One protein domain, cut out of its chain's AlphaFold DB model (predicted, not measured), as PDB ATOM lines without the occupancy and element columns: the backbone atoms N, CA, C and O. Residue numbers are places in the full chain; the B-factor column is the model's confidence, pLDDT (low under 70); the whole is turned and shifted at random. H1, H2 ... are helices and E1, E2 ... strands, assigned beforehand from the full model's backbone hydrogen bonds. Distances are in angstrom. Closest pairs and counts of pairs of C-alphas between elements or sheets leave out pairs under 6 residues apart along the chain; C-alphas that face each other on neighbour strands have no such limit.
ATOM      1  N   ASN A   4     -40.816  25.361 -13.356       88.88
ATOM      2  CA  ASN A   4     -41.983  25.584 -12.498       88.88
ATOM      3  C   ASN A   4     -43.142  24.642 -12.854       88.88
ATOM      4  O   ASN A   4     -43.838  24.143 -11.974       88.88
ATOM      5  N   ALA A   5     -43.336  24.367 -14.148       90.62
ATOM      6  CA  ALA A   5     -44.338  23.404 -14.591       90.62
ATOM      7  C   ALA A   5     -43.945  21.971 -14.209       90.62
ATOM      8  O   ALA A   5     -44.818  21.189 -13.857       90.62
ATOM      9  N   MET A   6     -42.655  21.631 -14.213       91.25
ATOM     10  CA  MET A   6     -42.192  20.323 -13.740       91.25
ATOM     11  C   MET A   6     -42.481  20.126 -12.246       91.25
ATOM     12  O   MET A   6     -43.085  19.128 -11.869       91.25
ATOM     13  N   ILE A   7     -42.135  21.117 -11.416       91.69
ATOM     14  CA  ILE A   7     -42.408  21.102  -9.969       91.69
ATOM     15  C   ILE A   7     -43.916  20.983  -9.704       91.69
ATOM     16  O   ILE A   7     -44.352  20.215  -8.847       91.69
ATOM     17  N   LEU A   8     -44.729  21.722 -10.465       93.56
ATOM     18  CA  LEU A   8     -46.181  21.621 -10.379       93.56
ATOM     19  C   LEU A   8     -46.680  20.226 -10.774       93.56
ATOM     20  O   LEU A   8     -47.560  19.696 -10.101       93.56
ATOM     21  N   PHE A   9     -46.147  19.640 -11.851       94.88
ATOM     22  CA  PHE A   9     -46.521  18.298 -12.291       94.88
ATOM     23  C   PHE A   9     -46.240  17.265 -11.200       94.88
ATOM     24  O   PHE A   9     -47.141  16.503 -10.855       94.88
ATOM     25  N   ASP A  10     -45.046  17.297 -10.603       94.31
ATOM     26  CA  ASP A  10     -44.665  16.398  -9.510       94.31
ATOM     27  C   ASP A  10     -45.628  16.531  -8.321       94.31
ATOM     28  O   ASP A  10     -46.221  15.547  -7.876       94.31
ATOM     29  N   LYS A  11     -45.903  17.767  -7.875       95.56
ATOM     30  CA  LYS A  11     -46.857  18.029  -6.783       95.56
ATOM     31  C   LYS A  11     -48.256  17.491  -7.098       95.56
ATOM     32  O   LYS A  11     -48.897  16.884  -6.240       95.56
ATOM     33  N   VAL A  12     -48.740  17.714  -8.320       97.00
ATOM     34  CA  VAL A  12     -50.064  17.262  -8.768       97.00
ATOM     35  C   VAL A  12     -50.131  15.744  -8.827       97.00
ATOM     36  O   VAL A  12     -51.118  15.172  -8.368       97.00
ATOM     37  N   MET A  13     -49.104  15.088  -9.364       97.12
ATOM     38  CA  MET A  13     -49.070  13.636  -9.475       97.12
ATOM     39  C   MET A  13     -48.987  12.971  -8.106       97.12
ATOM     40  O   MET A  13     -49.794  12.077  -7.849       97.12
ATOM     41  N   ASN A  14     -48.113  13.446  -7.214       96.81
ATOM     42  CA  ASN A  14     -48.041  12.941  -5.845       96.81
ATOM     43  C   ASN A  14     -49.405  13.040  -5.145       96.81
ATOM     44  O   ASN A  14     -49.980  12.035  -4.727       96.81
ATOM     45  N   HIS A  15     -49.994  14.239  -5.135       97.38
ATOM     46  CA  HIS A  15     -51.282  14.465  -4.483       97.38
ATOM     47  C   HIS A  15     -52.431  13.667  -5.123       97.38
ATOM     48  O   HIS A  15     -53.363  13.221  -4.453       97.38
ATOM     49  N   SER A  16     -52.377  13.457  -6.437       97.88
ATOM     50  CA  SER A  16     -53.365  12.637  -7.140       97.88
ATOM     51  C   SER A  16     -53.275  11.173  -6.736       97.88
ATOM     52  O   SER A  16     -54.312  10.532  -6.579       97.88
ATOM     53  N   MET A  17     -52.064  10.642  -6.542       97.69
ATOM     54  CA  MET A  17     -51.882   9.266  -6.082       97.69
ATOM     55  C   MET A  17     -52.332   9.094  -4.631       97.69
ATOM     56  O   MET A  17     -53.006   8.109  -4.338       97.69
ATOM     57  N   GLU A  18     -52.063  10.069  -3.756       97.81
ATOM     58  CA  GLU A  18     -52.580  10.099  -2.376       97.81
ATOM     59  C   GLU A  18     -54.114  10.047  -2.339       97.81
ATOM     60  O   GLU A  18     -54.718   9.265  -1.605       97.81
ATOM     61  N   ARG A  19     -54.777  10.866  -3.162       98.00
ATOM     62  CA  ARG A  19     -56.244  10.884  -3.219       98.00
ATOM     63  C   ARG A  19     -56.810   9.627  -3.858       98.00
ATOM     64  O   ARG A  19     -57.862   9.161  -3.430       98.00
ATOM     65  N   PHE A  20     -56.138   9.088  -4.872       98.12
ATOM     66  CA  PHE A  20     -56.555   7.871  -5.556       98.12
ATOM     67  C   PHE A  20     -56.465   6.644  -4.641       98.12
ATOM     68  O   PHE A  20     -57.442   5.903  -4.539       98.12
ATOM     69  N   SER A  21     -55.347   6.456  -3.929       97.31
ATOM     70  CA  SER A  21     -55.155   5.339  -2.990       97.31
ATOM     71  C   SER A  21     -56.194   5.338  -1.862       97.31
ATOM     72  O   SER A  21     -56.638   4.279  -1.418       97.31
ATOM     73  N   ALA A  22     -56.662   6.517  -1.448       96.94
ATOM     74  CA  ALA A  22     -57.668   6.653  -0.402       96.94
ATOM     75  C   ALA A  22     -59.084   6.185  -0.809       96.94
ATOM     76  O   ALA A  22     -59.919   5.953   0.074       96.94
ATOM     77  N   LEU A  23     -59.384   6.029  -2.106       97.38
ATOM     78  CA  LEU A  23     -60.737   5.715  -2.584       97.38
ATOM     79  C   LEU A  23     -61.178   4.296  -2.208       97.38
ATOM     80  O   LEU A  23     -60.440   3.320  -2.356       97.38
ATOM     81  N   SER A  24     -62.441   4.155  -1.797       95.56
ATOM     82  CA  SER A  24     -62.999   2.873  -1.349       95.56
ATOM     83  C   SER A  24     -62.929   1.779  -2.414       95.56
ATOM     84  O   SER A  24     -62.624   0.634  -2.082       95.56
ATOM     85  N   PHE A  25     -63.181   2.095  -3.691       96.12
ATOM     86  CA  PHE A  25     -63.064   1.086  -4.746       96.12
ATOM     87  C   PHE A  25     -61.608   0.653  -4.963       96.12
ATOM     88  O   PHE A  25     -61.386  -0.514  -5.259       96.12
ATOM     89  N   VAL A  26     -60.619   1.536  -4.774       97.31
ATOM     90  CA  VAL A  26     -59.200   1.170  -4.907       97.31
ATOM     91  C   VAL A  26     -58.827   0.153  -3.836       97.31
ATOM     92  O   VAL A  26     -58.289  -0.894  -4.176       97.31
ATOM     93  N   LYS A  27     -59.234   0.379  -2.581       95.94
ATOM     94  CA  LYS A  27     -59.049  -0.593  -1.487       95.94
ATOM     95  C   LYS A  27     -59.667  -1.959  -1.813       95.94
ATOM     96  O   LYS A  27     -59.029  -2.987  -1.612       95.94
ATOM     97  N   LYS A  28     -60.876  -1.981  -2.391       95.50
ATOM     98  CA  LYS A  28     -61.526  -3.228  -2.843       95.50
ATOM     99  C   LYS A  28     -60.728  -3.939  -3.941       95.50
ATOM    100  O   LYS A  28     -60.594  -5.153  -3.895       95.50
ATOM    101  N   GLN A  29     -60.217  -3.199  -4.927       96.44
ATOM    102  CA  GLN A  29     -59.443  -3.776  -6.033       96.44
ATOM    103  C   GLN A  29     -58.058  -4.265  -5.592       96.44
ATOM    104  O   GLN A  29     -57.574  -5.265  -6.117       96.44
ATOM    105  N   VAL A  30     -57.453  -3.596  -4.610       95.25
ATOM    106  CA  VAL A  30     -56.212  -4.029  -3.956       95.25
ATOM    107  C   VAL A  30     -56.406  -5.361  -3.242       95.25
ATOM    108  O   VAL A  30     -55.595  -6.260  -3.432       95.25
ATOM    109  N   TYR A  31     -57.507  -5.515  -2.499       93.31
ATOM    110  CA  TYR A  31     -57.824  -6.750  -1.775       93.31
ATOM    111  C   TYR A  31     -57.947  -7.977  -2.693       93.31
ATOM    112  O   TYR A  31     -57.586  -9.080  -2.304       93.31
ATOM    113  N   ILE A  32     -58.430  -7.794  -3.925       93.69
ATOM    114  CA  ILE A  32     -58.517  -8.870  -4.930       93.69
ATOM    115  C   ILE A  32     -57.316  -8.900  -5.890       93.69
ATOM    116  O   ILE A  32     -57.365  -9.588  -6.907       93.69
ATOM    117  N   HIS A  33     -56.265  -8.124  -5.612       91.50
ATOM    118  CA  HIS A  33     -55.055  -7.999  -6.430       91.50
ATOM    119  C   HIS A  33     -55.317  -7.717  -7.924       91.50
ATOM    120  O   HIS A  33     -54.597  -8.211  -8.792       91.50
ATOM    121  N   ASN A  34     -56.327  -6.901  -8.251       93.19
ATOM    122  CA  ASN A  34     -56.675  -6.575  -9.640       93.19
ATOM    123  C   ASN A  34     -55.737  -5.505 -10.228       93.19
ATOM    124  O   ASN A  34     -56.119  -4.352 -10.466       93.19
ATOM    125  N   THR A  35     -54.482  -5.901 -10.443       93.50
ATOM    126  CA  THR A  35     -53.406  -5.043 -10.954       93.50
ATOM    127  C   THR A  35     -53.746  -4.453 -12.314       93.50
ATOM    128  O   THR A  35     -53.574  -3.257 -12.512       93.50
ATOM    129  N   GLU A  36     -54.299  -5.234 -13.243       93.88
ATOM    130  CA  GLU A  36     -54.617  -4.758 -14.593       93.88
ATOM    131  C   GLU A  36     -55.657  -3.624 -14.576       93.88
ATOM    132  O   GLU A  36     -55.557  -2.651 -15.333       93.88
ATOM    133  N   TYR A  37     -56.679  -3.725 -13.721       95.00
ATOM    134  CA  TYR A  37     -57.669  -2.662 -13.565       95.00
ATOM    135  C   TYR A  37     -57.048  -1.411 -12.938       95.00
ATOM    136  O   TYR A  37     -57.221  -0.309 -13.467       95.00
ATOM    137  N   LEU A  38     -56.299  -1.570 -11.842       96.81
ATOM    138  CA  LEU A  38     -55.661  -0.460 -11.132       96.81
ATOM    139  C   LEU A  38     -54.630   0.262 -12.006       96.81
ATOM    140  O   LEU A  38     -54.700   1.484 -12.136       96.81
ATOM    141  N   SER A  39     -53.762  -0.479 -12.694       96.19
ATOM    142  CA  SER A  39     -52.787   0.042 -13.655       96.19
ATOM    143  C   SER A  39     -53.439   0.899 -14.737       96.19
ATOM    144  O   SER A  39     -52.951   1.987 -15.044       96.19
ATOM    145  N   ARG A  40     -54.584   0.467 -15.286       96.12
ATOM    146  CA  ARG A  40     -55.343   1.260 -16.268       96.12
ATOM    147  C   ARG A  40     -55.891   2.553 -15.668       96.12
ATOM    148  O   ARG A  40     -55.883   3.583 -16.335       96.12
ATOM    149  N   LYS A  41     -56.354   2.542 -14.414       97.12
ATOM    150  CA  LYS A  41     -56.828   3.766 -13.744       97.12
ATOM    151  C   LYS A  41     -55.690   4.738 -13.435       97.12
ATOM    152  O   LYS A  41     -55.852   5.928 -13.694       97.12
ATOM    153  N   VAL A  42     -54.544   4.240 -12.968       97.50
ATOM    154  CA  VAL A  42     -53.332   5.051 -12.773       97.50
ATOM    155  C   VAL A  42     -52.885   5.656 -14.108       97.50
ATOM    156  O   VAL A  42     -52.692   6.866 -14.196       97.50
ATOM    157  N   ALA A  43     -52.833   4.857 -15.179       97.00
ATOM    158  CA  ALA A  43     -52.539   5.336 -16.530       97.00
ATOM    159  C   ALA A  43     -53.493   6.440 -16.988       97.00
ATOM    160  O   ALA A  43     -53.028   7.462 -17.487       97.00
ATOM    161  N   ASN A  44     -54.799   6.279 -16.763       96.25
ATOM    162  CA  ASN A  44     -55.786   7.298 -17.112       96.25
ATOM    163  C   ASN A  44     -55.544   8.622 -16.371       96.25
ATOM    164  O   ASN A  44     -55.674   9.679 -16.982       96.25
ATOM    165  N   ILE A  45     -55.182   8.584 -15.081       97.56
ATOM    166  CA  ILE A  45     -54.855   9.794 -14.303       97.56
ATOM    167  C   ILE A  45     -53.631  10.488 -14.904       97.56
ATOM    168  O   ILE A  45     -53.679  11.682 -15.207       97.56
ATOM    169  N   THR A  46     -52.553   9.739 -15.126       97.12
ATOM    170  CA  THR A  46     -51.306  10.287 -15.665       97.12
ATOM    171  C   THR A  46     -51.511  10.845 -17.073       97.12
ATOM    172  O   THR A  46     -51.115  11.972 -17.364       97.12
ATOM    173  N   GLN A  47     -52.191  10.117 -17.958       95.81
ATOM    174  CA  GLN A  47     -52.494  10.577 -19.317       95.81
ATOM    175  C   GLN A  47     -53.375  11.831 -19.325       95.81
ATOM    176  O   GLN A  47     -53.158  12.735 -20.127       95.81
ATOM    177  N   LEU A  48     -54.331  11.925 -18.401       96.00
ATOM    178  CA  LEU A  48     -55.172  13.106 -18.258       96.00
ATOM    179  C   LEU A  48     -54.357  14.339 -17.851       96.00
ATOM    180  O   LEU A  48     -54.482  15.381 -18.496       96.00
ATOM    181  N   TYR A  49     -53.506  14.241 -16.825       96.62
ATOM    182  CA  TYR A  49     -52.684  15.378 -16.399       96.62
ATOM    183  C   TYR A  49     -51.636  15.756 -17.441       96.62
ATOM    184  O   TYR A  49     -51.499  16.934 -17.761       96.62
ATOM    185  N   THR A  50     -50.954  14.783 -18.043       95.19
ATOM    186  CA  THR A  50     -49.995  15.055 -19.126       95.19
ATOM    187  C   THR A  50     -50.671  15.704 -20.338       95.19
ATOM    188  O   THR A  50     -50.155  16.685 -20.875       95.19
ATOM    189  N   GLY A  51     -51.877  15.253 -20.701       94.69
ATOM    190  CA  GLY A  51     -52.714  15.892 -21.716       94.69
ATOM    191  C   GLY A  51     -53.104  17.328 -21.353       94.69
ATOM    192  O   GLY A  51     -52.985  18.223 -22.186       94.69
ATOM    193  N   CYS A  52     -53.491  17.589 -20.099       95.50
ATOM    194  CA  CYS A  52     -53.796  18.945 -19.630       95.50
ATOM    195  C   CYS A  52     -52.571  19.864 -19.710       95.50
ATOM    196  O   CYS A  52     -52.665  20.966 -20.241       95.50
ATOM    197  N   PHE A  53     -51.410  19.404 -19.240       95.12
ATOM    198  CA  PHE A  53     -50.164  20.174 -19.280       95.12
ATOM    199  C   PHE A  53     -49.729  20.477 -20.719       95.12
ATOM    200  O   PHE A  53     -49.265  21.583 -21.002       95.12
ATOM    201  N   SER A  54     -49.931  19.537 -21.645       94.06
ATOM    202  CA  SER A  54     -49.704  19.766 -23.075       94.06
ATOM    203  C   SER A  54     -50.687  20.788 -23.657       94.06
ATOM    204  O   SER A  54     -50.281  21.740 -24.323       94.06
ATOM    205  N   ASN A  55     -51.977  20.670 -23.335       94.62
ATOM    206  CA  ASN A  55     -53.006  21.615 -23.775       94.62
ATOM    207  C   ASN A  55     -52.806  23.030 -23.216       94.62
ATOM    208  O   ASN A  55     -53.148  24.012 -23.876       94.62
ATOM    209  N   PHE A  56     -52.220  23.154 -22.027       94.81
ATOM    210  CA  PHE A  56     -51.831  24.431 -21.433       94.81
ATOM    211  C   PHE A  56     -50.550  25.026 -22.028       94.81
ATOM    212  O   PHE A  56     -50.223  26.170 -21.707       94.81
ATOM    213  N   GLY A  57     -49.835  24.284 -22.878       91.88
ATOM    214  CA  GLY A  57     -48.553  24.697 -23.449       91.88
ATOM    215  C   GLY A  57     -47.374  24.590 -22.478       91.88
ATOM    216  O   GLY A  57     -46.321  25.156 -22.741       91.88
ATOM    217  N   TRP A  58     -47.527  23.887 -21.351       92.31
ATOM    218  CA  TRP A  58     -46.432  23.636 -20.406       92.31
ATOM    219  C   TRP A  58     -45.530  22.480 -20.855       92.31
ATOM    220  O   TRP A  58     -44.321  22.494 -20.607       92.31
ATOM    221  N   LEU A  59     -46.116  21.505 -21.554       90.88
ATOM    222  CA  LEU A  59     -45.412  20.425 -22.242       90.88
ATOM    223  C   LEU A  59     -45.484  20.640 -23.757       90.88
ATOM    224  O   LEU A  59     -46.554  20.941 -24.289       90.88
ATOM    225  N   SER A  60     -44.358  20.448 -24.451       84.81
ATOM    226  CA  SER A  60     -44.350  20.470 -25.918       84.81
ATOM    227  C   SER A  60     -45.192  19.318 -26.467       84.81
ATOM    228  O   SER A  60     -45.149  18.208 -25.939       84.81
ATOM    229  N   LYS A  61     -45.946  19.584 -27.537       81.06
ATOM    230  CA  LYS A  61     -46.710  18.559 -28.265       81.06
ATOM    231  C   LYS A  61     -45.814  17.647 -29.102       81.06
ATOM    232  O   LYS A  61     -46.217  16.532 -29.411       81.06
ATOM    233  N   ASP A  62     -44.603  18.102 -29.410       80.81
ATOM    234  CA  ASP A  62     -43.639  17.370 -30.239       80.81
ATOM    235  C   ASP A  62     -42.924  16.262 -29.458       80.81
ATOM    236  O   ASP A  62     -42.169  15.471 -30.020       80.81
ATOM    237  N   PHE A  63     -43.143  16.209 -28.143       78.12
ATOM    238  CA  PHE A  63     -42.447  15.302 -27.260       78.12
ATOM    239  C   PHE A  63     -43.418  14.437 -26.455       78.12
ATOM    240  O   PHE A  63     -44.321  14.917 -25.765       78.12
ATOM    241  N   ARG A  64     -43.196  13.122 -26.506       86.19
ATOM    242  CA  ARG A  64     -44.003  12.146 -25.780       86.19
ATOM    243  C   ARG A  64     -43.525  12.030 -24.332       86.19
ATOM    244  O   ARG A  64     -42.659  11.221 -24.016       86.19
ATOM    245  N   PHE A  65     -44.146  12.811 -23.453       87.88
ATOM    246  CA  PHE A  65     -43.830  12.803 -22.025       87.88
ATOM    247  C   PHE A  65     -44.292  11.527 -21.299       87.88
ATOM    248  O   PHE A  65     -43.546  10.977 -20.496       87.88
ATOM    249  N   TYR A  66     -45.490  11.016 -21.609       89.00
ATOM    250  CA  TYR A  66     -45.977   9.739 -21.074       89.00
ATOM    251  C   TYR A  66     -45.341   8.553 -21.809       89.00
ATOM    252  O   TYR A  66     -45.580   8.354 -23.008       89.00
ATOM    253  N   LYS A  67     -44.582   7.724 -21.089       88.81
ATOM    254  CA  LYS A  67     -43.838   6.611 -21.681       88.81
ATOM    255  C   LYS A  67     -44.651   5.321 -21.649       88.81
ATOM    256  O   LYS A  67     -45.050   4.832 -22.709       88.81
ATOM    257  N   ARG A  68     -44.915   4.782 -20.453       92.38
ATOM    258  CA  ARG A  68     -45.528   3.452 -20.271       92.38
ATOM    259  C   ARG A  68     -46.166   3.249 -18.894       92.38
ATOM    260  O   ARG A  68     -46.003   4.058 -17.982       92.38
ATOM    261  N   ILE A  69     -46.860   2.122 -18.770       93.94
ATOM    262  CA  ILE A  69     -47.315   1.530 -17.508       93.94
ATOM    263  C   ILE A  69     -46.242   0.548 -17.031       93.94
ATOM    264  O   ILE A  69     -45.711  -0.219 -17.832       93.94
ATOM    265  N   LEU A  70     -45.953   0.562 -15.734       90.44
ATOM    266  CA  LEU A  70     -45.123  -0.419 -15.046       90.44
ATOM    267  C   LEU A  70     -46.032  -1.190 -14.090       90.44
ATOM    268  O   LEU A  70     -46.551  -0.623 -13.129       90.44
ATOM    269  N   GLN A  71     -46.266  -2.464 -14.387       90.44
ATOM    270  CA  GLN A  71     -47.134  -3.319 -13.587       90.44
ATOM    271  C   GLN A  71     -46.488  -4.674 -13.333       90.44
ATOM    272  O   GLN A  71     -45.816  -5.207 -14.216       90.44
ATOM    273  N   GLY A  72     -46.718  -5.239 -12.153       85.88
ATOM    274  CA  GLY A  72     -46.163  -6.537 -11.792       85.88
ATOM    275  C   GLY A  72     -46.268  -6.831 -10.305       85.88
ATOM    276  O   GLY A  72     -46.876  -6.074  -9.547       85.88
ATOM    277  N   ASN A  73     -45.666  -7.946  -9.907       85.69
ATOM    278  CA  ASN A  73     -45.423  -8.277  -8.515       85.69
ATOM    279  C   ASN A  73     -43.968  -8.703  -8.322       85.69
ATOM    280  O   ASN A  73     -43.326  -9.169  -9.259       85.69
ATOM    281  N   LEU A  74     -43.459  -8.480  -7.120       82.69
ATOM    282  CA  LEU A  74     -42.074  -8.702  -6.736       82.69
ATOM    283  C   LEU A  74     -42.044  -9.314  -5.336       82.69
ATOM    284  O   LEU A  74     -42.932  -9.046  -4.525       82.69
ATOM    285  N   TYR A  75     -41.015 -10.100  -5.038       78.19
ATOM    286  CA  TYR A  75     -40.747 -10.568  -3.681       78.19
ATOM    287  C   TYR A  75     -39.715  -9.646  -3.024       78.19
ATOM    288  O   TYR A  75     -38.739  -9.252  -3.665       78.19
ATOM    289  N   PHE A  76     -39.905  -9.299  -1.748       65.38
ATOM    290  CA  PHE A  76     -38.864  -8.598  -0.992       65.38
ATOM    291  C   PHE A  76     -37.576  -9.437  -0.969       65.38
ATOM    292  O   PHE A  76     -37.609 -10.630  -0.678       65.38
ATOM    293  N   GLY A  77     -36.441  -8.811  -1.294       59.03
ATOM    294  CA  GLY A  77     -35.126  -9.457  -1.251       59.03
ATOM    295  C   GLY A  77     -34.797 -10.382  -2.426       59.03
ATOM    296  O   GLY A  77     -33.739 -11.003  -2.408       59.03
ATOM    297  N   SER A  78     -35.647 -10.484  -3.455       63.44
ATOM    298  CA  SER A  78     -35.212 -11.117  -4.702       63.44
ATOM    299  C   SER A  78     -34.179 -10.224  -5.389       63.44
ATOM    300  O   SER A  78     -34.482  -9.059  -5.658       63.44
ATOM    301  N   ASP A  79     -33.003 -10.768  -5.713       57.41
ATOM    302  CA  ASP A  79     -32.046 -10.135  -6.623       57.41
ATOM    303  C   ASP A  79     -32.684 -10.051  -8.012       57.41
ATOM    304  O   ASP A  79     -32.621 -10.976  -8.828       57.41
ATOM    305  N   ILE A  80     -33.372  -8.944  -8.278       61.41
ATOM    306  CA  ILE A  80     -33.896  -8.673  -9.607       61.41
ATOM    307  C   ILE A  80     -32.724  -8.122 -10.414       61.41
ATOM    308  O   ILE A  80     -32.427  -6.930 -10.352       61.41
ATOM    309  N   ASN A  81     -32.078  -8.982 -11.204       59.44
ATOM    310  CA  ASN A  81     -31.281  -8.521 -12.338       59.44
ATOM    311  C   ASN A  81     -32.240  -7.860 -13.331       59.44
ATOM    312  O   ASN A  81     -32.857  -8.528 -14.161       59.44
ATOM    313  N   ASN A  82     -32.426  -6.551 -13.176       67.88
ATOM    314  CA  ASN A  82     -33.241  -5.765 -14.076       67.88
ATOM    315  C   ASN A  82     -32.351  -4.902 -14.964       67.88
ATOM    316  O   ASN A  82     -31.736  -3.943 -14.497       67.88
ATOM    317  N   ASP A  83     -32.346  -5.212 -16.258       78.12
ATOM    318  CA  ASP A  83     -31.720  -4.363 -17.276       78.12
ATOM    319  C   ASP A  83     -32.459  -3.015 -17.420       78.12
ATOM    320  O   ASP A  83     -31.943  -2.047 -17.984       78.12
ATOM    321  N   ASP A  84     -33.680  -2.914 -16.885       85.94
ATOM    322  CA  ASP A  84     -34.459  -1.688 -16.866       85.94
ATOM    323  C   ASP A  84     -34.039  -0.759 -15.723       85.94
ATOM    324  O   ASP A  84     -34.548  -0.813 -14.602       85.94
ATOM    325  N   SER A  85     -33.160   0.180 -16.064       86.81
ATOM    326  CA  SER A  85     -32.710   1.271 -15.187       86.81
ATOM    327  C   SER A  85     -33.824   2.005 -14.421       86.81
ATOM    328  O   SER A  85     -33.586   2.457 -13.302       86.81
ATOM    329  N   SER A  86     -35.038   2.126 -14.977       86.19
ATOM    330  CA  SER A  86     -36.153   2.783 -14.273       86.19
ATOM    331  C   SER A  86     -36.712   1.901 -13.171       86.19
ATOM    332  O   SER A  86     -37.031   2.399 -12.094       86.19
ATOM    333  N   VAL A  87     -36.803   0.594 -13.416       87.44
ATOM    334  CA  VAL A  87     -37.237  -0.359 -12.396       87.44
ATOM    335  C   VAL A  87     -36.183  -0.485 -11.307       87.44
ATOM    336  O   VAL A  87     -36.544  -0.428 -10.138       87.44
ATOM    337  N   SER A  88     -34.897  -0.546 -11.658       87.81
ATOM    338  CA  SER A  88     -33.810  -0.561 -10.670       87.81
ATOM    339  C   SER A  88     -33.879   0.654  -9.746       87.81
ATOM    340  O   SER A  88     -33.806   0.505  -8.530       87.81
ATOM    341  N   LYS A  89     -34.146   1.847 -10.300       89.81
ATOM    342  CA  LYS A  89     -34.392   3.041  -9.485       89.81
ATOM    343  C   LYS A  89     -35.622   2.894  -8.602       89.81
ATOM    344  O   LYS A  89     -35.523   3.172  -7.421       89.81
ATOM    345  N   ILE A  90     -36.756   2.421  -9.118       89.31
ATOM    346  CA  ILE A  90     -37.957   2.195  -8.295       89.31
ATOM    347  C   ILE A  90     -37.647   1.294  -7.093       89.31
ATOM    348  O   ILE A  90     -38.077   1.622  -5.991       89.31
ATOM    349  N   MET A  91     -36.871   0.222  -7.288       87.31
ATOM    350  CA  MET A  91     -36.481  -0.698  -6.214       87.31
ATOM    351  C   MET A  91     -35.683  -0.014  -5.099       87.31
ATOM    352  O   MET A  91     -35.927  -0.307  -3.934       87.31
ATOM    353  N   GLU A  92     -34.788   0.922  -5.434       88.00
ATOM    354  CA  GLU A  92     -34.016   1.701  -4.447       88.00
ATOM    355  C   GLU A  92     -34.909   2.567  -3.539       88.00
ATOM    356  O   GLU A  92     -34.518   2.885  -2.419       88.00
ATOM    357  N   TYR A  93     -36.096   2.956  -4.015       88.31
ATOM    358  CA  TYR A  93     -37.032   3.827  -3.294       88.31
ATOM    359  C   TYR A  93     -38.249   3.088  -2.730       88.31
ATOM    360  O   TYR A  93     -39.144   3.735  -2.177       88.31
ATOM    361  N   LEU A  94     -38.339   1.762  -2.886       87.06
ATOM    362  CA  LEU A  94     -39.450   1.021  -2.300       87.06
ATOM    363  C   LEU A  94     -39.406   1.146  -0.767       87.06
ATOM    364  O   LEU A  94     -38.335   1.004  -0.175       87.06
ATOM    365  N   PRO A  95     -40.553   1.395  -0.111       81.81
ATOM    366  CA  PRO A  95     -40.612   1.431   1.342       81.81
ATOM    367  C   PRO A  95     -40.166   0.102   1.945       81.81
ATOM    368  O   PRO A  95     -40.423  -0.969   1.388       81.81
ATOM    369  N   GLU A  96     -39.568   0.167   3.130       78.56
ATOM    370  CA  GLU A  96     -39.216  -1.031   3.880       78.56
ATOM    371  C   GLU A  96     -40.477  -1.843   4.207       78.56
ATOM    372  O   GLU A  96     -41.521  -1.302   4.577       78.56
ATOM    373  N   GLN A  97     -40.377  -3.164   4.100       66.44
ATOM    374  CA  GLN A  97     -41.492  -4.113   4.183       66.44
ATOM    375  C   GLN A  97     -42.409  -3.948   5.404       66.44
ATOM    376  O   GLN A  97     -43.624  -4.145   5.316       66.44
ATOM    377  N   HIS A  98     -41.833  -3.589   6.549       63.81
ATOM    378  CA  HIS A  98     -42.556  -3.422   7.809       63.81
ATOM    379  C   HIS A  98     -43.331  -2.098   7.888       63.81
ATOM    380  O   HIS A  98     -44.222  -1.959   8.721       63.81
ATOM    381  N   THR A  99     -43.024  -1.133   7.018       78.62
ATOM    382  CA  THR A  99     -43.736   0.155   6.947       78.62
ATOM    383  C   THR A  99     -45.027   0.059   6.132       78.62
ATOM    384  O   THR A  99     -45.913   0.904   6.261       78.62
ATOM    385  N   MET A 100     -45.165  -0.985   5.310       83.75
ATOM    386  CA  MET A 100     -46.339  -1.202   4.474       83.75
ATOM    387  C   MET A 100     -47.419  -1.982   5.229       83.75
ATOM    388  O   MET A 100     -47.176  -3.072   5.741       83.75
ATOM    389  N   THR A 101     -48.642  -1.456   5.246       86.25
ATOM    390  CA  THR A 101     -49.813  -2.184   5.754       86.25
ATOM    391  C   THR A 101     -50.306  -3.192   4.713       86.25
ATOM    392  O   THR A 101     -50.460  -2.850   3.538       86.25
ATOM    393  N   GLU A 102     -50.582  -4.424   5.143       87.00
ATOM    394  CA  GLU A 102     -51.123  -5.481   4.280       87.00
ATOM    395  C   GLU A 102     -52.416  -5.055   3.582       87.00
ATOM    396  O   GLU A 102     -53.307  -4.455   4.191       87.00
ATOM    397  N   ASN A 103     -52.520  -5.383   2.291       88.50
ATOM    398  CA  ASN A 103     -53.681  -5.116   1.438       88.50
ATOM    399  C   ASN A 103     -54.163  -3.655   1.480       88.50
ATOM    400  O   ASN A 103     -55.337  -3.363   1.235       88.50
ATOM    401  N   SER A 104     -53.251  -2.726   1.771       93.50
ATOM    402  CA  SER A 104     -53.516  -1.296   1.775       93.50
ATOM    403  C   SER A 104     -52.762  -0.625   0.625       93.50
ATOM    404  O   SER A 104     -51.544  -0.789   0.528       93.50
ATOM    405  N   PRO A 105     -53.446   0.127  -0.260       95.94
ATOM    406  CA  PRO A 105     -52.770   0.904  -1.290       95.94
ATOM    407  C   PRO A 105     -51.920   2.003  -0.651       95.94
ATOM    408  O   PRO A 105     -52.439   2.885   0.035       95.94
ATOM    409  N   LEU A 106     -50.630   2.002  -0.955       95.81
ATOM    410  CA  LEU A 106     -49.713   3.082  -0.640       95.81
ATOM    411  C   LEU A 106     -49.483   3.928  -1.902       95.81
ATOM    412  O   LEU A 106     -49.142   3.369  -2.950       95.81
ATOM    413  N   PRO A 107     -49.679   5.259  -1.851       96.75
ATOM    414  CA  PRO A 107     -49.303   6.122  -2.959       96.75
ATOM    415  C   PRO A 107     -47.783   6.097  -3.141       96.75
ATOM    416  O   PRO A 107     -47.032   6.117  -2.169       96.75
ATOM    417  N   PHE A 108     -47.333   6.058  -4.391       96.19
ATOM    418  CA  PHE A 108     -45.917   6.055  -4.729       96.19
ATOM    419  C   PHE A 108     -45.645   7.114  -5.787       96.19
ATOM    420  O   PHE A 108     -46.252   7.098  -6.861       96.19
ATOM    421  N   HIS A 109     -44.737   8.033  -5.481       96.44
ATOM    422  CA  HIS A 109     -44.296   9.069  -6.399       96.44
ATOM    423  C   HIS A 109     -42.817   9.353  -6.170       96.44
ATOM    424  O   HIS A 109     -42.421   9.735  -5.071       96.44
ATOM    425  N   ILE A 110     -42.014   9.181  -7.213       95.00
ATOM    426  CA  ILE A 110     -40.592   9.509  -7.196       95.00
ATOM    427  C   ILE A 110     -40.212  10.199  -8.496       95.00
ATOM    428  O   ILE A 110     -40.742   9.889  -9.567       95.00
ATOM    429  N   HIS A 111     -39.228  11.084  -8.410       92.88
ATOM    430  CA  HIS A 111     -38.480  11.534  -9.569       92.88
ATOM    431  C   HIS A 111     -37.025  11.103  -9.451       92.88
ATOM    432  O   HIS A 111     -36.488  10.947  -8.357       92.88
ATOM    433  N   PHE A 112     -36.372  10.904 -10.587       93.19
ATOM    434  CA  PHE A 112     -34.950  10.586 -10.652       93.19
ATOM    435  C   PHE A 112     -34.414  10.910 -12.047       93.19
ATOM    436  O   PHE A 112     -35.162  11.204 -12.977       93.19
ATOM    437  N   THR A 113     -33.094  10.873 -12.207       91.88
ATOM    438  CA  THR A 113     -32.444  11.118 -13.500       91.88
ATOM    439  C   THR A 113     -31.848   9.823 -14.036       91.88
ATOM    440  O   THR A 113     -31.030   9.197 -13.368       91.88
ATOM    441  N   ILE A 114     -32.223   9.457 -15.261       91.56
ATOM    442  CA  ILE A 114     -31.539   8.443 -16.071       91.56
ATOM    443  C   ILE A 114     -31.055   9.170 -17.313       91.56
ATOM    444  O   ILE A 114     -31.844   9.453 -18.216       91.56
ATOM    445  N   LEU A 115     -29.773   9.537 -17.328       90.06
ATOM    446  CA  LEU A 115     -29.228  10.418 -18.357       90.06
ATOM    447  C   LEU A 115     -29.524   9.882 -19.771       90.06
ATOM    448  O   LEU A 115     -29.339   8.693 -20.022       90.06
ATOM    449  N   PRO A 116     -29.985  10.751 -20.695       91.81
ATOM    450  CA  PRO A 116     -30.097  12.216 -20.582       91.81
ATOM    451  C   PRO A 116     -31.449  12.728 -20.036       91.81
ATOM    452  O   PRO A 116     -31.722  13.930 -20.092       91.81
ATOM    453  N   ASN A 117     -32.312  11.844 -19.542       92.06
ATOM    454  CA  ASN A 117     -33.697  12.145 -19.202       92.06
ATOM    455  C   ASN A 117     -33.910  12.359 -17.699       92.06
ATOM    456  O   ASN A 117     -33.341  11.675 -16.848       92.06
ATOM    457  N   PHE A 118     -34.803  13.290 -17.387       91.94
ATOM    458  CA  PHE A 118     -35.496  13.344 -16.110       91.94
ATOM    459  C   PHE A 118     -36.708  12.413 -16.182       91.94
ATOM    460  O   PHE A 118     -37.484  12.498 -17.137       91.94
ATOM    461  N   CYS A 119     -36.872  11.540 -15.196       93.75
ATOM    462  CA  CYS A 119     -37.959  10.573 -15.114       93.75
ATOM    463  C   CYS A 119     -38.812  10.843 -13.873       93.75
ATOM    464  O   CYS A 119     -38.298  11.174 -12.809       93.75
ATOM    465  N   CYS A 120     -40.117  10.656 -14.018       94.88
ATOM    466  CA  CYS A 120     -41.105  10.740 -12.956       94.88
ATOM    467  C   CYS A 120     -41.932   9.455 -12.980       94.88
ATOM    468  O   CYS A 120     -42.491   9.088 -14.018       94.88
ATOM    469  N   VAL A 121     -41.999   8.762 -11.848       96.44
ATOM    470  CA  VAL A 121     -42.773   7.533 -11.686       96.44
ATOM    471  C   VAL A 121     -43.842   7.765 -10.636       96.44
ATOM    472  O   VAL A 121     -43.547   8.207  -9.534       96.44
ATOM    473  N   SER A 122     -45.098   7.488 -10.989       97.62
ATOM    474  CA  SER A 122     -46.254   7.719 -10.117       97.62
ATOM    475  C   SER A 122     -47.255   6.577 -10.193       97.62
ATOM    476  O   SER A 122     -47.551   6.090 -11.286       97.62
ATOM    477  N   GLY A 123     -47.820   6.188  -9.057       97.62
ATOM    478  CA  GLY A 123     -48.867   5.182  -8.990       97.62
ATOM    479  C   GLY A 123     -49.200   4.760  -7.571       97.62
ATOM    480  O   GLY A 123     -49.113   5.550  -6.631       97.62
ATOM    481  N   ILE A 124     -49.582   3.496  -7.434       97.12
ATOM    482  CA  ILE A 124     -49.806   2.857  -6.141       97.12
ATOM    483  C   ILE A 124     -49.029   1.549  -6.059       97.12
ATOM    484  O   ILE A 124     -48.841   0.855  -7.064       97.12
ATOM    485  N   ILE A 125     -48.617   1.215  -4.845       95.62
ATOM    486  CA  ILE A 125     -48.010  -0.065  -4.493       95.62
ATOM    487  C   ILE A 125     -48.727  -0.641  -3.275       95.62
ATOM    488  O   ILE A 125     -49.299   0.101  -2.482       95.62
ATOM    489  N   TRP A 126     -48.736  -1.956  -3.116       94.56
ATOM    490  CA  TRP A 126     -49.260  -2.605  -1.910       94.56
ATOM    491  C   TRP A 126     -48.583  -3.948  -1.716       94.56
ATOM    492  O   TRP A 126     -47.983  -4.471  -2.651       94.56
ATOM    493  N   LYS A 127     -48.697  -4.517  -0.518       92.56
ATOM    494  CA  LYS A 127     -48.240  -5.879  -0.255       92.56
ATOM    495  C   LYS A 127     -49.392  -6.808   0.090       92.56
ATOM    496  O   LYS A 127     -50.410  -6.350   0.617       92.56
ATOM    497  N   ASP A 128     -49.225  -8.087  -0.211       89.44
ATOM    498  CA  ASP A 128     -50.095  -9.144   0.300       89.44
ATOM    499  C   ASP A 128     -49.514  -9.809   1.556       89.44
ATOM    500  O   ASP A 128     -48.431  -9.466   2.030       89.44
ATOM    501  N   ASN A 129     -50.248 -10.790   2.077       85.25
ATOM    502  CA  ASN A 129     -49.887 -11.551   3.274       85.25
ATOM    503  C   ASN A 129     -48.697 -12.506   3.045       85.25
ATOM    504  O   ASN A 129     -48.181 -13.085   3.994       85.25
ATOM    505  N   LEU A 130     -48.298 -12.723   1.787       84.69
ATOM    506  CA  LEU A 130     -47.118 -13.505   1.409       84.69
ATOM    507  C   LEU A 130     -45.915 -12.597   1.138       84.69
ATOM    508  O   LEU A 130     -44.928 -13.045   0.555       84.69
ATOM    509  N   GLU A 131     -46.010 -11.326   1.537       83.81
ATOM    510  CA  GLU A 131     -44.953 -10.332   1.403       83.81
ATOM    511  C   GLU A 131     -44.548 -10.072  -0.059       83.81
ATOM    512  O   GLU A 131     -43.437  -9.622  -0.358       83.81
ATOM    513  N   ARG A 132     -45.478 -10.316  -0.991       88.81
ATOM    514  CA  ARG A 132     -45.348  -9.903  -2.388       88.81
ATOM    515  C   ARG A 132     -45.774  -8.458  -2.522       88.81
ATOM    516  O   ARG A 132     -46.898  -8.103  -2.170       88.81
ATOM    517  N   ILE A 133     -44.904  -7.641  -3.098       90.25
ATOM    518  CA  ILE A 133     -45.197  -6.257  -3.452       90.25
ATOM    519  C   ILE A 133     -45.826  -6.245  -4.834       90.25
ATOM    520  O   ILE A 133     -45.242  -6.735  -5.794       90.25
ATOM    521  N   PHE A 134     -46.990  -5.633  -4.954       93.00
ATOM    522  CA  PHE A 134     -47.645  -5.346  -6.215       93.00
ATOM    523  C   PHE A 134     -47.381  -3.897  -6.597       93.00
ATOM    524  O   PHE A 134     -47.482  -2.995  -5.764       93.00
ATOM    525  N   ILE A 135     -47.073  -3.678  -7.873       93.38
ATOM    526  CA  ILE A 135     -46.811  -2.352  -8.427       93.38
ATOM    527  C   ILE A 135     -47.812  -2.040  -9.539       93.38
ATOM    528  O   ILE A 135     -48.032  -2.844 -10.445       93.38
ATOM    529  N   CYS A 136     -48.407  -0.849  -9.471       96.25
ATOM    530  CA  CYS A 136     -49.244  -0.260 -10.513       96.25
ATOM    531  C   CYS A 136     -48.799   1.188 -10.713       96.25
ATOM    532  O   CYS A 136     -49.359   2.113 -10.121       96.25
ATOM    533  N   LEU A 137     -47.761   1.376 -11.524       96.69
ATOM    534  CA  LEU A 137     -47.075   2.648 -11.711       96.69
ATOM    535  C   LEU A 137     -47.143   3.105 -13.171       96.69
ATOM    536  O   LEU A 137     -47.405   2.342 -14.100       96.69
ATOM    537  N   THR A 138     -46.881   4.385 -13.381       97.19
ATOM    538  CA  THR A 138     -46.715   5.000 -14.697       97.19
ATOM    539  C   THR A 138     -45.406   5.750 -14.740       97.19
ATOM    540  O   THR A 138     -45.030   6.384 -13.759       97.19
ATOM    541  N   GLU A 139     -44.734   5.681 -15.881       96.00
ATOM    542  CA  GLU A 139     -43.467   6.360 -16.115       96.00
ATOM    543  C   GLU A 139     -43.679   7.505 -17.108       96.00
ATOM    544  O   GLU A 139     -44.187   7.308 -18.220       96.00
ATOM    545  N   CYS A 140     -43.266   8.700 -16.702       95.62
ATOM    546  CA  CYS A 140     -43.094   9.856 -17.563       95.62
ATOM    547  C   CYS A 140     -41.612  10.216 -17.634       95.62
ATOM    548  O   CYS A 140     -40.880  10.043 -16.663       95.62
ATOM    549  N   SER A 141     -41.163  10.742 -18.767       94.38
ATOM    550  CA  SER A 141     -39.771  11.161 -18.926       94.38
ATOM    551  C   SER A 141     -39.664  12.372 -19.829       94.38
ATOM    552  O   SER A 141     -40.418  12.443 -20.792       94.38
ATOM    553  N   ILE A 142     -38.709  13.265 -19.577       92.81
ATOM    554  CA  ILE A 142     -38.364  14.394 -20.447       92.81
ATOM    555  C   ILE A 142     -36.839  14.544 -20.571       92.81
ATOM    556  O   ILE A 142     -36.141  14.457 -19.560       92.81
ATOM    557  N   PRO A 143     -36.294  14.802 -21.774       91.94
ATOM    558  CA  PRO A 143     -34.898  15.173 -21.939       91.94
ATOM    559  C   PRO A 143     -34.549  16.401 -21.106       91.94
ATOM    560  O   PRO A 143     -35.244  17.419 -21.149       91.94
ATOM    561  N   ARG A 144     -33.443  16.336 -20.361       89.94
ATOM    562  CA  ARG A 144     -33.038  17.426 -19.462       89.94
ATOM    563  C   ARG A 144     -32.800  18.743 -20.205       89.94
ATOM    564  O   ARG A 144     -33.096  19.804 -19.672       89.94
ATOM    565  N   ASN A 145     -32.307  18.678 -21.439       89.56
ATOM    566  CA  ASN A 145     -32.086  19.848 -22.292       89.56
ATOM    567  C   ASN A 145     -33.383  20.535 -22.761       89.56
ATOM    568  O   ASN A 145     -33.316  21.647 -23.268       89.56
ATOM    569  N   MET A 146     -34.549  19.901 -22.593       89.12
ATOM    570  CA  MET A 146     -35.858  20.508 -22.857       89.12
ATOM    571  C   MET A 146     -36.451  21.205 -21.624       89.12
ATOM    572  O   MET A 146     -37.559  21.749 -21.705       89.12
ATOM    573  N   ILE A 147     -35.768  21.157 -20.476       88.44
ATOM    574  CA  ILE A 147     -36.185  21.857 -19.262       88.44
ATOM    575  C   ILE A 147     -35.560  23.250 -19.270       88.44
ATOM    576  O   ILE A 147     -34.342  23.406 -19.219       88.44
TER     577      ILE A 147
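Overview. This is residues 4 to 147 of the 256 residues of an uncharacterized protein of Chryseobacterium sp. YR221 (UniProt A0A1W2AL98). A twisted sheet of four strands has two long helices, H1 and H3, side by side over one face, with short H2 at one end of the pair; on the other face the sheet curls round short H4. The 144 printed residues hold four named helices and four named strands in the order H1 H2 H3 E1 H4 E2 E3 E4. The sheet runs E1 E4 E3 E2, antiparallel throughout, and the class is mixed, helices and strands. The whole is compact, with a radius of gyration of the C-alphas of 15.1 A and spans of 45 by 34 by 22 A.

Along the chain. H1, residues 4 to 21, begins at C-alpha 4 (-41.983, 25.584, -12.498) and is 26.0 A long. H2 is residues 24 to 31, and H3, residues 35 to 55, is 29.6 A long. E1, residues 66 to 75, spans 27.2 A. H4 is residues 85 to 92. E2, residues 106 to 114, starts at C-alpha 106 (-49.713, 3.082, -0.640) and spans 24.4 A. E3, residues 117 to 127, spans 29.9 A and bends by 55 degrees at residue 123. E4, residues 132 to 143, spans 33.5 A, bends by 52 degrees at residue 136 and ends at C-alpha 143 (-34.898, 15.173, -21.939).

Arrangement. E2, E3 and E4 form a meander, each strand the antiparallel neighbour of the one before; E2 and E3 are a hairpin, as are E3 and E4. N 110 and O 121 are 2.9 A apart across E2 and E3, N 138 and O 122 2.8 A across E4 and E3, and N 70 and O 137 2.8 A across E1 and E4. The helices make three layers with the sheet, H1 and H3 on one face and H4 on the opposite face. H1 lies over E3 and E2 at a height over the sheet of 9.0 A, its closest C-alphas to E2 being Met 17 and Pro 107, 5.1 A. H3 lies over E1 and E4 at a height of 8.1 A; the C-alphas of Ser 39 and Cys 136 are its closest to E4, 4.7 A. H1 and H3 only just touch, with 3 pairs of C-alphas within 8 A, closest at Met 13 and Thr 46, 7.4 A; they run opposite ways at a shallow tilt of 29 degrees. H2 touches residues 35 to 38 of H3, closest at the C-alphas of Gln 29 and Leu 38, 7.2 A, and only grazes the sheet. The closest C-alphas of H4 and E2 are Ser 85 and Ile 114, 7.3 A. Every O i to N i+4 pair is within hydrogen-bond range in H1, H2, H3 and H4.

Size, cuts and confidence. The C-alphas of Gly 57 and Leu 130 are the two farthest apart, 45.6 A. The printed part has no cut, and its one long link is H4 to E2, residues 93 to 105. The mean pLDDT of the printed part is 90.2, with residues 76 to 82 and 97 to 98 under 70.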